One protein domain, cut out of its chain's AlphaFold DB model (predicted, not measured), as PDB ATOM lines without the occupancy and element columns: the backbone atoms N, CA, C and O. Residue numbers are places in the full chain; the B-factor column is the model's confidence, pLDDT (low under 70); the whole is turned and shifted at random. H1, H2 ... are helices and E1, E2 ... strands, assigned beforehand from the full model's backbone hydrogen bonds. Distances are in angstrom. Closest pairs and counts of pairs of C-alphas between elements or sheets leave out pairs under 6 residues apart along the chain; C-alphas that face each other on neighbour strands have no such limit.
ATOM      1  N   TRP A   8     -38.535 -47.914  23.015       89.00
ATOM      2  CA  TRP A   8     -39.124 -46.612  22.712       89.00
ATOM      3  C   TRP A   8     -38.257 -45.738  21.799       89.00
ATOM      4  O   TRP A   8     -38.748 -45.220  20.796       89.00
ATOM      5  N   GLU A   9     -36.968 -45.588  22.110       90.00
ATOM      6  CA  GLU A   9     -36.055 -44.754  21.313       90.00
ATOM      7  C   GLU A   9     -35.923 -45.276  19.878       90.00
ATOM      8  O   GLU A   9     -36.013 -44.508  18.917       90.00
ATOM      9  N   GLU A  10     -35.796 -46.596  19.733       90.56
ATOM     10  CA  GLU A  10     -35.767 -47.274  18.438       90.56
ATOM     11  C   GLU A  10     -37.086 -47.084  17.681       90.56
ATOM     12  O   GLU A  10     -37.078 -46.729  16.505       90.56
ATOM     13  N   THR A  11     -38.224 -47.223  18.366       91.56
ATOM     14  CA  THR A  11     -39.556 -46.991  17.793       91.56
ATOM     15  C   THR A  11     -39.676 -45.580  17.226       91.56
ATOM     16  O   THR A  11     -40.107 -45.414  16.087       91.56
ATOM     17  N   ILE A  12     -39.276 -44.555  17.987       92.25
ATOM     18  CA  ILE A  12     -39.315 -43.166  17.519       92.25
ATOM     19  C   ILE A  12     -38.386 -42.963  16.326       92.25
ATOM     20  O   ILE A  12     -38.773 -42.298  15.365       92.25
ATOM     21  N   ASN A  13     -37.187 -43.546  16.347       92.69
ATOM     22  CA  ASN A  13     -36.277 -43.468  15.210       92.69
ATOM     23  C   ASN A  13     -36.880 -44.120  13.952       92.69
ATOM     24  O   ASN A  13     -36.837 -43.529  12.874       92.69
ATOM     25  N   CYS A  14     -37.512 -45.287  14.087       92.94
ATOM     26  CA  CYS A  14     -38.207 -45.962  12.992       92.94
ATOM     27  C   CYS A  14     -39.381 -45.136  12.455       92.94
ATOM     28  O   CYS A  14     -39.491 -44.972  11.244       92.94
ATOM     29  N   LEU A  15     -40.218 -44.560  13.324       92.06
ATOM     30  CA  LEU A  15     -41.334 -43.698  12.914       92.06
ATOM     31  C   LEU A  15     -40.865 -42.413  12.206       92.06
ATOM     32  O   LEU A  15     -41.576 -41.907  11.346       92.06
ATOM     33  N   LYS A  16     -39.660 -41.906  12.515       91.06
ATOM     34  CA  LYS A  16     -39.045 -40.763  11.811       91.06
ATOM     35  C   LYS A  16     -38.477 -41.112  10.437       91.06
ATOM     36  O   LYS A  16     -38.275 -40.206   9.634       91.06
ATOM     37  N   THR A  17     -38.127 -42.376  10.196       92.44
ATOM     38  CA  THR A  17     -37.251 -42.748   9.072       92.44
ATOM     39  C   THR A  17     -37.892 -43.717   8.090       92.44
ATOM     40  O   THR A  17     -37.874 -43.455   6.893       92.44
ATOM     41  N   THR A  18     -38.435 -44.835   8.568       94.75
ATOM     42  CA  THR A  18     -38.888 -45.949   7.720       94.75
ATOM     43  C   THR A  18     -40.384 -46.204   7.834       94.75
ATOM     44  O   THR A  18     -41.040 -46.496   6.836       94.75
ATOM     45  N   HIS A  19     -40.935 -46.089   9.041       94.44
ATOM     46  CA  HIS A  19     -42.317 -46.423   9.369       94.44
ATOM     47  C   HIS A  19     -43.232 -45.200   9.278       94.44
ATOM     48  O   HIS A  19     -43.873 -44.803  10.250       94.44
ATOM     49  N   THR A  20     -43.256 -44.581   8.104       93.19
ATOM     50  CA  THR A  20     -43.835 -43.251   7.864       93.19
ATOM     51  C   THR A  20     -45.229 -43.288   7.241       93.19
ATOM     52  O   THR A  20     -45.874 -42.245   7.136       93.19
ATOM     53  N   ILE A  21     -45.738 -44.469   6.860       94.06
ATOM     54  CA  ILE A  21     -47.070 -44.617   6.262       94.06
ATOM     55  C   ILE A  21     -48.035 -45.361   7.188       94.06
ATOM     56  O   ILE A  21     -47.754 -46.454   7.679       94.06
ATOM     57  N   SER A  22     -49.218 -44.795   7.412       94.25
ATOM     58  CA  SER A  22     -50.250 -45.423   8.235       94.25
ATOM     59  C   SER A  22     -51.099 -46.418   7.442       94.25
ATOM     60  O   SER A  22     -51.331 -46.273   6.238       94.25
ATOM     61  N   ILE A  23     -51.689 -47.399   8.130       94.06
ATOM     62  CA  ILE A  23     -52.632 -48.334   7.492       94.06
ATOM     63  C   ILE A  23     -53.817 -47.614   6.823       94.06
ATOM     64  O   ILE A  23     -54.350 -48.074   5.810       94.06
ATOM     65  N   ARG A  24     -54.245 -46.468   7.372       93.69
ATOM     66  CA  ARG A  24     -55.319 -45.649   6.798       93.69
ATOM     67  C   ARG A  24     -54.868 -45.024   5.484       93.69
ATOM     68  O   ARG A  24     -55.658 -45.007   4.541       93.69
ATOM     69  N   GLN A  25     -53.633 -44.527   5.418       94.00
ATOM     70  CA  GLN A  25     -53.047 -44.033   4.174       94.00
ATOM     71  C   GLN A  25     -52.964 -45.161   3.143       94.00
ATOM     72  O   GLN A  25     -53.524 -44.995   2.066       94.00
ATOM     73  N   ILE A  26     -52.453 -46.346   3.499       95.56
ATOM     74  CA  ILE A  26     -52.418 -47.515   2.594       95.56
ATOM     75  C   ILE A  26     -53.812 -47.844   2.033       95.56
ATOM     76  O   ILE A  26     -53.973 -48.032   0.826       95.56
ATOM     77  N   CYS A  27     -54.852 -47.870   2.878       94.56
ATOM     78  CA  CYS A  27     -56.233 -48.090   2.424       94.56
ATOM     79  C   CYS A  27     -56.685 -47.021   1.410       94.56
ATOM     80  O   CYS A  27     -57.331 -47.350   0.411       94.56
ATOM     81  N   LYS A  28     -56.344 -45.749   1.665       93.19
ATOM     82  CA  LYS A  28     -56.676 -44.601   0.805       93.19
ATOM     83  C   LYS A  28     -55.884 -44.566  -0.499       93.19
ATOM     84  O   LYS A  28     -56.418 -44.047  -1.477       93.19
ATOM     85  N   GLU A  29     -54.648 -45.059  -0.522       94.31
ATOM     86  CA  GLU A  29     -53.835 -45.140  -1.740       94.31
ATOM     87  C   GLU A  29     -54.310 -46.296  -2.625       94.31
ATOM     88  O   GLU A  29     -54.585 -46.095  -3.801       94.31
ATOM     89  N   LEU A  30     -54.526 -47.483  -2.047       93.44
ATOM     90  CA  LEU A  30     -54.941 -48.686  -2.787       93.44
ATOM     91  C   LEU A  30     -56.438 -48.774  -3.093       93.44
ATOM     92  O   LEU A  30     -56.906 -49.766  -3.671       93.44
ATOM     93  N   LYS A  31     -57.215 -47.789  -2.640       91.81
ATOM     94  CA  LYS A  31     -58.676 -47.762  -2.792       91.81
ATOM     95  C   LYS A  31     -59.285 -49.079  -2.312       91.81
ATOM     96  O   LYS A  31     -59.957 -49.811  -3.046       91.81
ATOM     97  N   ALA A  32     -58.881 -49.482  -1.112       92.44
ATOM     98  CA  ALA A  32     -59.111 -50.818  -0.583       92.44
ATOM     99  C   ALA A  32     -59.677 -50.757   0.833       92.44
ATOM    100  O   ALA A  32     -59.374 -49.854   1.612       92.44
ATOM    101  N   SER A  33     -60.490 -51.754   1.178       93.38
ATOM    102  CA  SER A  33     -60.992 -51.894   2.540       93.38
ATOM    103  C   SER A  33     -59.869 -52.307   3.492       93.38
ATOM    104  O   SER A  33     -58.913 -52.986   3.108       93.38
ATOM    105  N   ARG A  34     -60.020 -51.967   4.775       93.75
ATOM    106  CA  ARG A  34     -59.070 -52.376   5.817       93.75
ATOM    107  C   ARG A  34     -58.927 -53.897   5.906       93.75
ATOM    108  O   ARG A  34     -57.824 -54.392   6.102       93.75
ATOM    109  N   THR A  35     -60.019 -54.636   5.708       94.19
ATOM    110  CA  THR A  35     -60.008 -56.107   5.653       94.19
ATOM    111  C   THR A  35     -59.109 -56.617   4.533       94.19
ATOM    112  O   THR A  35     -58.328 -57.541   4.740       94.19
ATOM    113  N   TRP A  36     -59.191 -55.994   3.357       94.50
ATOM    114  CA  TRP A  36     -58.359 -56.354   2.218       94.50
ATOM    115  C   TRP A  36     -56.879 -56.056   2.498       94.50
ATOM    116  O   TRP A  36     -56.033 -56.926   2.316       94.50
ATOM    117  N   VAL A  37     -56.566 -54.869   3.033       95.44
ATOM    118  CA  VAL A  37     -55.186 -54.470   3.378       95.44
ATOM    119  C   VAL A  37     -54.581 -55.399   4.434       95.44
ATOM    120  O   VAL A  37     -53.459 -55.869   4.269       95.44
ATOM    121  N   ASN A  38     -55.340 -55.748   5.472       94.00
ATOM    122  CA  ASN A  38     -54.895 -56.695   6.496       94.00
ATOM    123  C   ASN A  38     -54.590 -58.092   5.939       94.00
ATOM    124  O   ASN A  38     -53.749 -58.789   6.496       94.00
ATOM    125  N   LYS A  39     -55.278 -58.515   4.874       94.44
ATOM    126  CA  LYS A  39     -55.107 -59.849   4.289       94.44
ATOM    127  C   LYS A  39     -53.950 -59.925   3.289       94.44
ATOM    128  O   LYS A  39     -53.256 -60.937   3.264       94.44
ATOM    129  N   PHE A  40     -53.767 -58.891   2.467       95.06
ATOM    130  CA  PHE A  40     -52.862 -58.934   1.309       95.06
ATOM    131  C   PHE A  40     -51.629 -58.026   1.427       95.06
ATOM    132  O   PHE A  40     -50.657 -58.237   0.709       95.06
ATOM    133  N   ILE A  41     -51.645 -57.024   2.311       95.12
ATOM    134  CA  ILE A  41     -50.535 -56.069   2.473       95.12
ATOM    135  C   ILE A  41     -49.803 -56.305   3.786       95.12
ATOM    136  O   ILE A  41     -48.624 -56.630   3.772       95.12
ATOM    137  N   MET A  42     -50.515 -56.198   4.912       94.19
ATOM    138  CA  MET A  42     -49.920 -56.262   6.254       94.19
ATOM    139  C   MET A  42     -49.050 -57.499   6.527       94.19
ATOM    140  O   MET A  42     -48.070 -57.353   7.245       94.19
ATOM    141  N   PRO A  43     -49.344 -58.703   5.995       92.44
ATOM    142  CA  PRO A  43     -48.483 -59.860   6.233       92.44
ATOM    143  C   PRO A  43     -47.138 -59.813   5.501       92.44
ATOM    144  O   PRO A  43     -46.266 -60.622   5.795       92.44
ATOM    145  N   ASN A  44     -46.998 -58.917   4.523       91.69
ATOM    146  CA  ASN A  44     -45.857 -58.853   3.614       91.69
ATOM    147  C   ASN A  44     -44.948 -57.641   3.877       91.69
ATOM    148  O   ASN A  44     -43.995 -57.451   3.129       91.69
ATOM    149  N   ILE A  45     -45.255 -56.816   4.886       94.19
ATOM    150  CA  ILE A  45     -44.485 -55.614   5.239       94.19
ATOM    151  C   ILE A  45     -44.339 -55.492   6.755       94.19
ATOM    152  O   ILE A  45     -45.238 -55.890   7.504       94.19
ATOM    153  N   ASP A  46     -43.237 -54.901   7.213       94.81
ATOM    154  CA  ASP A  46     -43.041 -54.602   8.627       94.81
ATOM    155  C   ASP A  46     -43.956 -53.463   9.098       94.81
ATOM    156  O   ASP A  46     -44.327 -52.546   8.351       94.81
ATOM    157  N   SER A  47     -44.371 -53.551  10.363       94.25
ATOM    158  CA  SER A  47     -45.249 -52.563  10.979       94.25
ATOM    159  C   SER A  47     -45.052 -52.423  12.484       94.25
ATOM    160  O   SER A  47     -44.805 -53.384  13.216       94.25
ATOM    161  N   ILE A  48     -45.244 -51.203  12.975       93.31
ATOM    162  CA  ILE A  48     -45.231 -50.814  14.382       93.31
ATOM    163  C   ILE A  48     -46.672 -50.617  14.853       93.31
ATOM    164  O   ILE A  48     -47.448 -49.882  14.236       93.31
ATOM    165  N   TYR A  49     -47.016 -51.255  15.975       91.69
ATOM    166  CA  TYR A  49     -48.295 -51.074  16.653       91.69
ATOM    167  C   TYR A  49     -48.140 -50.185  17.895       91.69
ATOM    168  O   TYR A  49     -47.540 -50.582  18.895       91.69
ATOM    169  N   LEU A  50     -48.737 -48.995  17.844       88.25
ATOM    170  CA  LEU A  50     -48.830 -48.041  18.943       88.25
ATOM    171  C   LEU A  50     -50.163 -48.228  19.673       88.25
ATOM    172  O   LEU A  50     -51.232 -47.885  19.162       88.25
ATOM    173  N   ASN A  51     -50.120 -48.754  20.896       84.19
ATOM    174  CA  ASN A  51     -51.326 -48.881  21.710       84.19
ATOM    175  C   ASN A  51     -51.790 -47.496  22.205       84.19
ATOM    176  O   ASN A  51     -51.045 -46.791  22.887       84.19
ATOM    177  N   SER A  52     -53.027 -47.117  21.880       76.31
ATOM    178  CA  SER A  52     -53.614 -45.836  22.284       76.31
ATOM    179  C   SER A  52     -54.214 -45.854  23.692       76.31
ATOM    180  O   SER A  52     -54.405 -44.793  24.271       76.31
ATOM    181  N   ASN A  53     -54.550 -47.026  24.250       73.00
ATOM    182  CA  ASN A  53     -55.258 -47.184  25.531       73.00
ATOM    183  C   ASN A  53     -56.528 -46.300  25.696       73.00
ATOM    184  O   ASN A  53     -57.028 -46.111  26.806       73.00
ATOM    185  N   ILE A  54     -57.110 -45.807  24.592       64.75
ATOM    186  CA  ILE A  54     -58.345 -45.011  24.565       64.75
ATOM    187  C   ILE A  54     -59.527 -45.953  24.233       64.75
ATOM    188  O   ILE A  54     -59.767 -46.269  23.074       64.75
ATOM    189  N   ARG A  55     -60.277 -46.354  25.281       53.41
ATOM    190  CA  ARG A  55     -61.568 -47.106  25.352       53.41
ATOM    191  C   ARG A  55     -61.576 -48.656  25.364       53.41
ATOM    192  O   ARG A  55     -61.432 -49.316  24.345       53.41
ATOM    193  N   GLY A  56     -62.048 -49.208  26.497       48.22
ATOM    194  CA  GLY A  56     -63.370 -49.872  26.550       48.22
ATOM    195  C   GLY A  56     -63.483 -51.406  26.488       48.22
ATOM    196  O   GLY A  56     -64.605 -51.904  26.501       48.22
ATOM    197  N   GLY A  57     -62.391 -52.169  26.437       41.06
ATOM    198  CA  GLY A  57     -62.422 -53.644  26.485       41.06
ATOM    199  C   GLY A  57     -61.966 -54.188  27.841       41.06
ATOM    200  O   GLY A  57     -61.152 -53.552  28.500       41.06
ATOM    201  N   LYS A  58     -62.457 -55.370  28.247       42.31
ATOM    202  CA  LYS A  58     -62.263 -56.063  29.551       42.31
ATOM    203  C   LYS A  58     -60.805 -56.419  29.941       42.31
ATOM    204  O   LYS A  58     -60.587 -57.331  30.729       42.31
ATOM    205  N   SER A  59     -59.815 -55.698  29.423       44.19
ATOM    206  CA  SER A  59     -58.408 -55.730  29.827       44.19
ATOM    207  C   SER A  59     -57.913 -54.338  30.254       44.19
ATOM    208  O   SER A  59     -56.737 -54.015  30.105       44.19
ATOM    209  N   SER A  60     -58.788 -53.508  30.833       45.16
ATOM    210  CA  SER A  60     -58.431 -52.256  31.524       45.16
ATOM    211  C   SER A  60     -57.659 -52.479  32.835       45.16
ATOM    212  O   SER A  60     -57.726 -51.668  33.760       45.16
ATOM    213  N   SER A  61     -56.941 -53.591  32.965       42.75
ATOM    214  CA  SER A  61     -56.079 -53.844  34.106       42.75
ATOM    215  C   SER A  61     -54.726 -53.171  33.874       42.75
ATOM    216  O   SER A  61     -53.865 -53.733  33.206       42.75
ATOM    217  N   LYS A  62     -54.566 -52.014  34.529       46.34
ATOM    218  CA  LYS A  62     -53.311 -51.334  34.907       46.34
ATOM    219  C   LYS A  62     -52.674 -50.415  33.850       46.34
ATOM    220  O   LYS A  62     -51.905 -50.859  33.016       46.34
ATOM    221  N   GLY A  63     -52.940 -49.111  33.970       54.88
ATOM    222  CA  GLY A  63     -51.941 -48.033  33.823       54.88
ATOM    223  C   GLY A  63     -51.042 -47.979  32.579       54.88
ATOM    224  O   GLY A  63     -49.946 -47.443  32.682       54.88
ATOM    225  N   GLY A  64     -51.449 -48.527  31.433       65.31
ATOM    226  CA  GLY A  64     -50.618 -48.516  30.226       65.31
ATOM    227  C   GLY A  64     -50.487 -47.121  29.605       65.31
ATOM    228  O   GLY A  64     -51.469 -46.382  29.514       65.31
ATOM    229  N   ALA A  65     -49.288 -46.777  29.130       75.31
ATOM    230  CA  ALA A  65     -49.024 -45.522  28.431       75.31
ATOM    231  C   ALA A  65     -49.824 -45.415  27.121       75.31
ATOM    232  O   ALA A  65     -50.065 -46.410  26.432       75.31
ATOM    233  N   ASN A  66     -50.245 -44.200  26.766       85.31
ATOM    234  CA  ASN A  66     -50.801 -43.908  25.447       85.31
ATOM    235  C   ASN A  66     -49.643 -43.635  24.479       85.31
ATOM    236  O   ASN A  66     -49.210 -42.494  24.317       85.31
ATOM    237  N   TRP A  67     -49.130 -44.694  23.856       86.38
ATOM    238  CA  TRP A  67     -47.959 -44.625  22.979       86.38
ATOM    239  C   TRP A  67     -48.204 -43.800  21.719       86.38
ATOM    240  O   TRP A  67     -47.277 -43.186  21.207       86.38
ATOM    241  N   VAL A  68     -49.454 -43.732  21.254       88.19
ATOM    242  CA  VAL A  68     -49.841 -42.868  20.131       88.19
ATOM    243  C   VAL A  68     -49.633 -41.396  20.495       88.19
ATOM    244  O   VAL A  68     -48.986 -40.660  19.752       88.19
ATOM    245  N   LEU A  69     -50.122 -40.977  21.667       87.19
ATOM    246  CA  LEU A  69     -49.947 -39.607  22.154       87.19
ATOM    247  C   LEU A  69     -48.469 -39.280  22.396       87.19
ATOM    248  O   LEU A  69     -47.998 -38.230  21.965       87.19
ATOM    249  N   LEU A  70     -47.737 -40.180  23.057       87.94
ATOM    250  CA  LEU A  70     -46.310 -39.986  23.321       87.94
ATOM    251  C   LEU A  70     -45.500 -39.880  22.023       87.94
ATOM    252  O   LEU A  70     -44.595 -39.052  21.942       87.94
ATOM    253  N   ALA A  71     -45.851 -40.663  20.998       88.19
ATOM    254  CA  ALA A  71     -45.169 -40.625  19.708       88.19
ATOM    255  C   ALA A  71     -45.437 -39.300  18.997       88.19
ATOM    256  O   ALA A  71     -44.500 -38.677  18.512       88.19
ATOM    257  N   SER A  72     -46.685 -38.823  19.024       88.31
ATOM    258  CA  SER A  72     -47.059 -37.512  18.483       88.31
ATOM    259  C   SER A  72     -46.212 -36.386  19.075       88.31
ATOM    260  O   SER A  72     -45.658 -35.574  18.338       88.31
ATOM    261  N   ILE A  73     -46.055 -36.377  20.404       88.19
ATOM    262  CA  ILE A  73     -45.252 -35.374  21.114       88.19
ATOM    263  C   ILE A  73     -43.774 -35.486  20.715       88.19
ATOM    264  O   ILE A  73     -43.145 -34.479  20.402       88.19
ATOM    265  N   ALA A  74     -43.216 -36.699  20.698       86.94
ATOM    266  CA  ALA A  74     -41.804 -36.932  20.382       86.94
ATOM    267  C   ALA A  74     -41.433 -36.622  18.916       86.94
ATOM    268  O   ALA A  74     -40.267 -36.347  18.611       86.94
ATOM    269  N   LEU A  75     -42.411 -36.692  18.012       87.31
ATOM    270  CA  LEU A  75     -42.262 -36.388  16.590       87.31
ATOM    271  C   LEU A  75     -42.539 -34.913  16.269       87.31
ATOM    272  O   LEU A  75     -42.159 -34.456  15.196       87.31
ATOM    273  N   GLY A  76     -43.132 -34.157  17.200       83.50
ATOM    274  CA  GLY A  76     -43.535 -32.771  16.961       83.50
ATOM    275  C   GLY A  76     -44.667 -32.647  15.939       83.50
ATOM    276  O   GLY A  76     -44.817 -31.594  15.326       83.50
ATOM    277  N   GLU A  77     -45.436 -33.718  15.733       76.75
ATOM    278  CA  GLU A  77     -46.571 -33.734  14.814       76.75
ATOM    279  C   GLU A  77     -47.880 -33.475  15.559       76.75
ATOM    280  O   GLU A  77     -48.129 -34.038  16.634       76.75
ATOM    281  N   ASP A  78     -48.744 -32.665  14.947       62.44
ATOM    282  CA  ASP A  78     -50.100 -32.417  15.425       62.44
ATOM    283  C   ASP A  78     -50.946 -33.691  15.261       62.44
ATOM    284  O   ASP A  78     -51.523 -33.971  14.212       62.44
ATOM    285  N   TYR A  79     -51.007 -34.471  16.340       61.22
ATOM    286  CA  TYR A  79     -51.808 -35.683  16.519       61.22
ATOM    287  C   TYR A  79     -51.580 -36.790  15.476       61.22
ATOM    288  O   TYR A  79     -52.372 -36.991  14.551       61.22
ATOM    289  N   LEU A  80     -50.600 -37.658  15.744       78.75
ATOM    290  CA  LEU A  80     -50.638 -39.038  15.258       78.75
ATOM    291  C   LEU A  80     -51.980 -39.674  15.669       78.75
ATOM    292  O   LEU A  80     -52.251 -39.865  16.852       78.75
ATOM    293  N   THR A  81     -52.852 -39.984  14.703       80.62
ATOM    294  CA  THR A  81     -54.193 -40.551  14.986       80.62
ATOM    295  C   THR A  81     -54.309 -42.047  14.712       80.62
ATOM    296  O   THR A  81     -55.303 -42.666  15.097       80.62
ATOM    297  N   ASP A  82     -53.333 -42.638  14.027       86.50
ATOM    298  CA  ASP A  82     -53.330 -44.055  13.675       86.50
ATOM    299  C   ASP A  82     -52.428 -44.858  14.619       86.50
ATOM    300  O   ASP A  82     -51.356 -44.412  15.021       86.50
ATOM    301  N   SER A  83     -52.871 -46.069  14.959       88.62
ATOM    302  CA  SER A  83     -52.141 -47.001  15.824       88.62
ATOM    303  C   SER A  83     -51.207 -47.944  15.067       88.62
ATOM    304  O   SER A  83     -50.480 -48.696  15.702       88.62
ATOM    305  N   ILE A  84     -51.242 -47.958  13.732       92.56
ATOM    306  CA  ILE A  84     -50.443 -48.870  12.903       92.56
ATOM    307  C   ILE A  84     -49.706 -48.063  11.850       92.56
ATOM    308  O   ILE A  84     -50.349 -47.411  11.018       92.56
ATOM    309  N   TRP A  85     -48.385 -48.176  11.888       94.38
ATOM    310  CA  TRP A  85     -47.443 -47.520  10.990       94.38
ATOM    311  C   TRP A  85     -46.580 -48.579  10.335       94.38
ATOM    312  O   TRP A  85     -46.097 -49.474  11.019       94.38
ATOM    313  N   CYS A  86     -46.425 -48.516   9.023       96.12
ATOM    314  CA  CYS A  86     -45.773 -49.548   8.233       96.12
ATOM    315  C   CYS A  86     -44.517 -48.997   7.571       96.12
ATOM    316  O   CYS A  86     -44.435 -47.795   7.313       96.12
ATOM    317  N   ASN A  87     -43.577 -49.885   7.259       96.88
ATOM    318  CA  ASN A  87     -42.412 -49.540   6.459       96.88
ATOM    319  C   ASN A  87     -42.859 -49.073   5.059       96.88
ATOM    320  O   ASN A  87     -43.440 -49.838   4.283       96.88
TER     321      ASN A  87
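What this domain is: This is residues 8 to 87 of the 282 residues of an uncharacterized protein of Pseudobutyrivibrio sp. C4 (UniProt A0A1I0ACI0). A small two-stranded ribbon, E1 and E2, lies near the middle, with the helices H1 and H4, steeply tilted to each other, to one side, the helices H2 and H3, which make a corner where H3 begins, to another, and a loop, residues 55 to 62, sticking out. The short stretch 21 to 22 pairs antiparallel with residues 85 to 86 of E2. The printed part has 80 residues, with four named helices and two named strands in the order H1 H2 H3 E1 H4 E2; the sheet, order E1 - E2, is antiparallel, and the class is mostly helix, though named elements hold 39 of the 80 residues. It is only just compact, close to loose, with a radius of gyration of the C-alphas of 13.5 A and spans of 36 by 32 by 21 A.

Where its parts are: E1 is residues 47 to 49 and E2 residues 84 to 86, with C-alpha 86 at (-45.773, -49.548, 8.233). H1, residues 8 to 17, begins at C-alpha 8 (-39.124, -46.612, 22.712) and is 14.3 A long. H4, residues 67 to 75, is 11.9 A long. H2 is residues 23 to 29, and H3, residues 34 to 40, is 10.1 A long.

How they stand to each other: E1 and E2 are antiparallel at 162 degrees, with N 48 and O 85 within hydrogen-bond range at 2.7 A. The closest C-alphas of H2 and E2, Ile 23 and Ile 84, are 5.9 A apart. H2 and H3 touch, about perpendicular at 87 degrees, closest at C-alphas 27 and 34, 6.2 A. H1 and H4 touch at a steep tilt of 60 degrees, the same way, closest at C-alphas 12 and 71, 6.7 A. H1 and H3 are apart. In H1, H2, H3 and H4 every O i to N i+4 pair is within hydrogen-bond range.

The domain as a whole: The C-alphas farthest apart, of Lys 31 and Lys 62, are 38.2 A apart. The printed part has no cut; the link E1 to H4 is long, 17 residues. Residues 54 to 64 and 78 to 79 have pLDDT under 70.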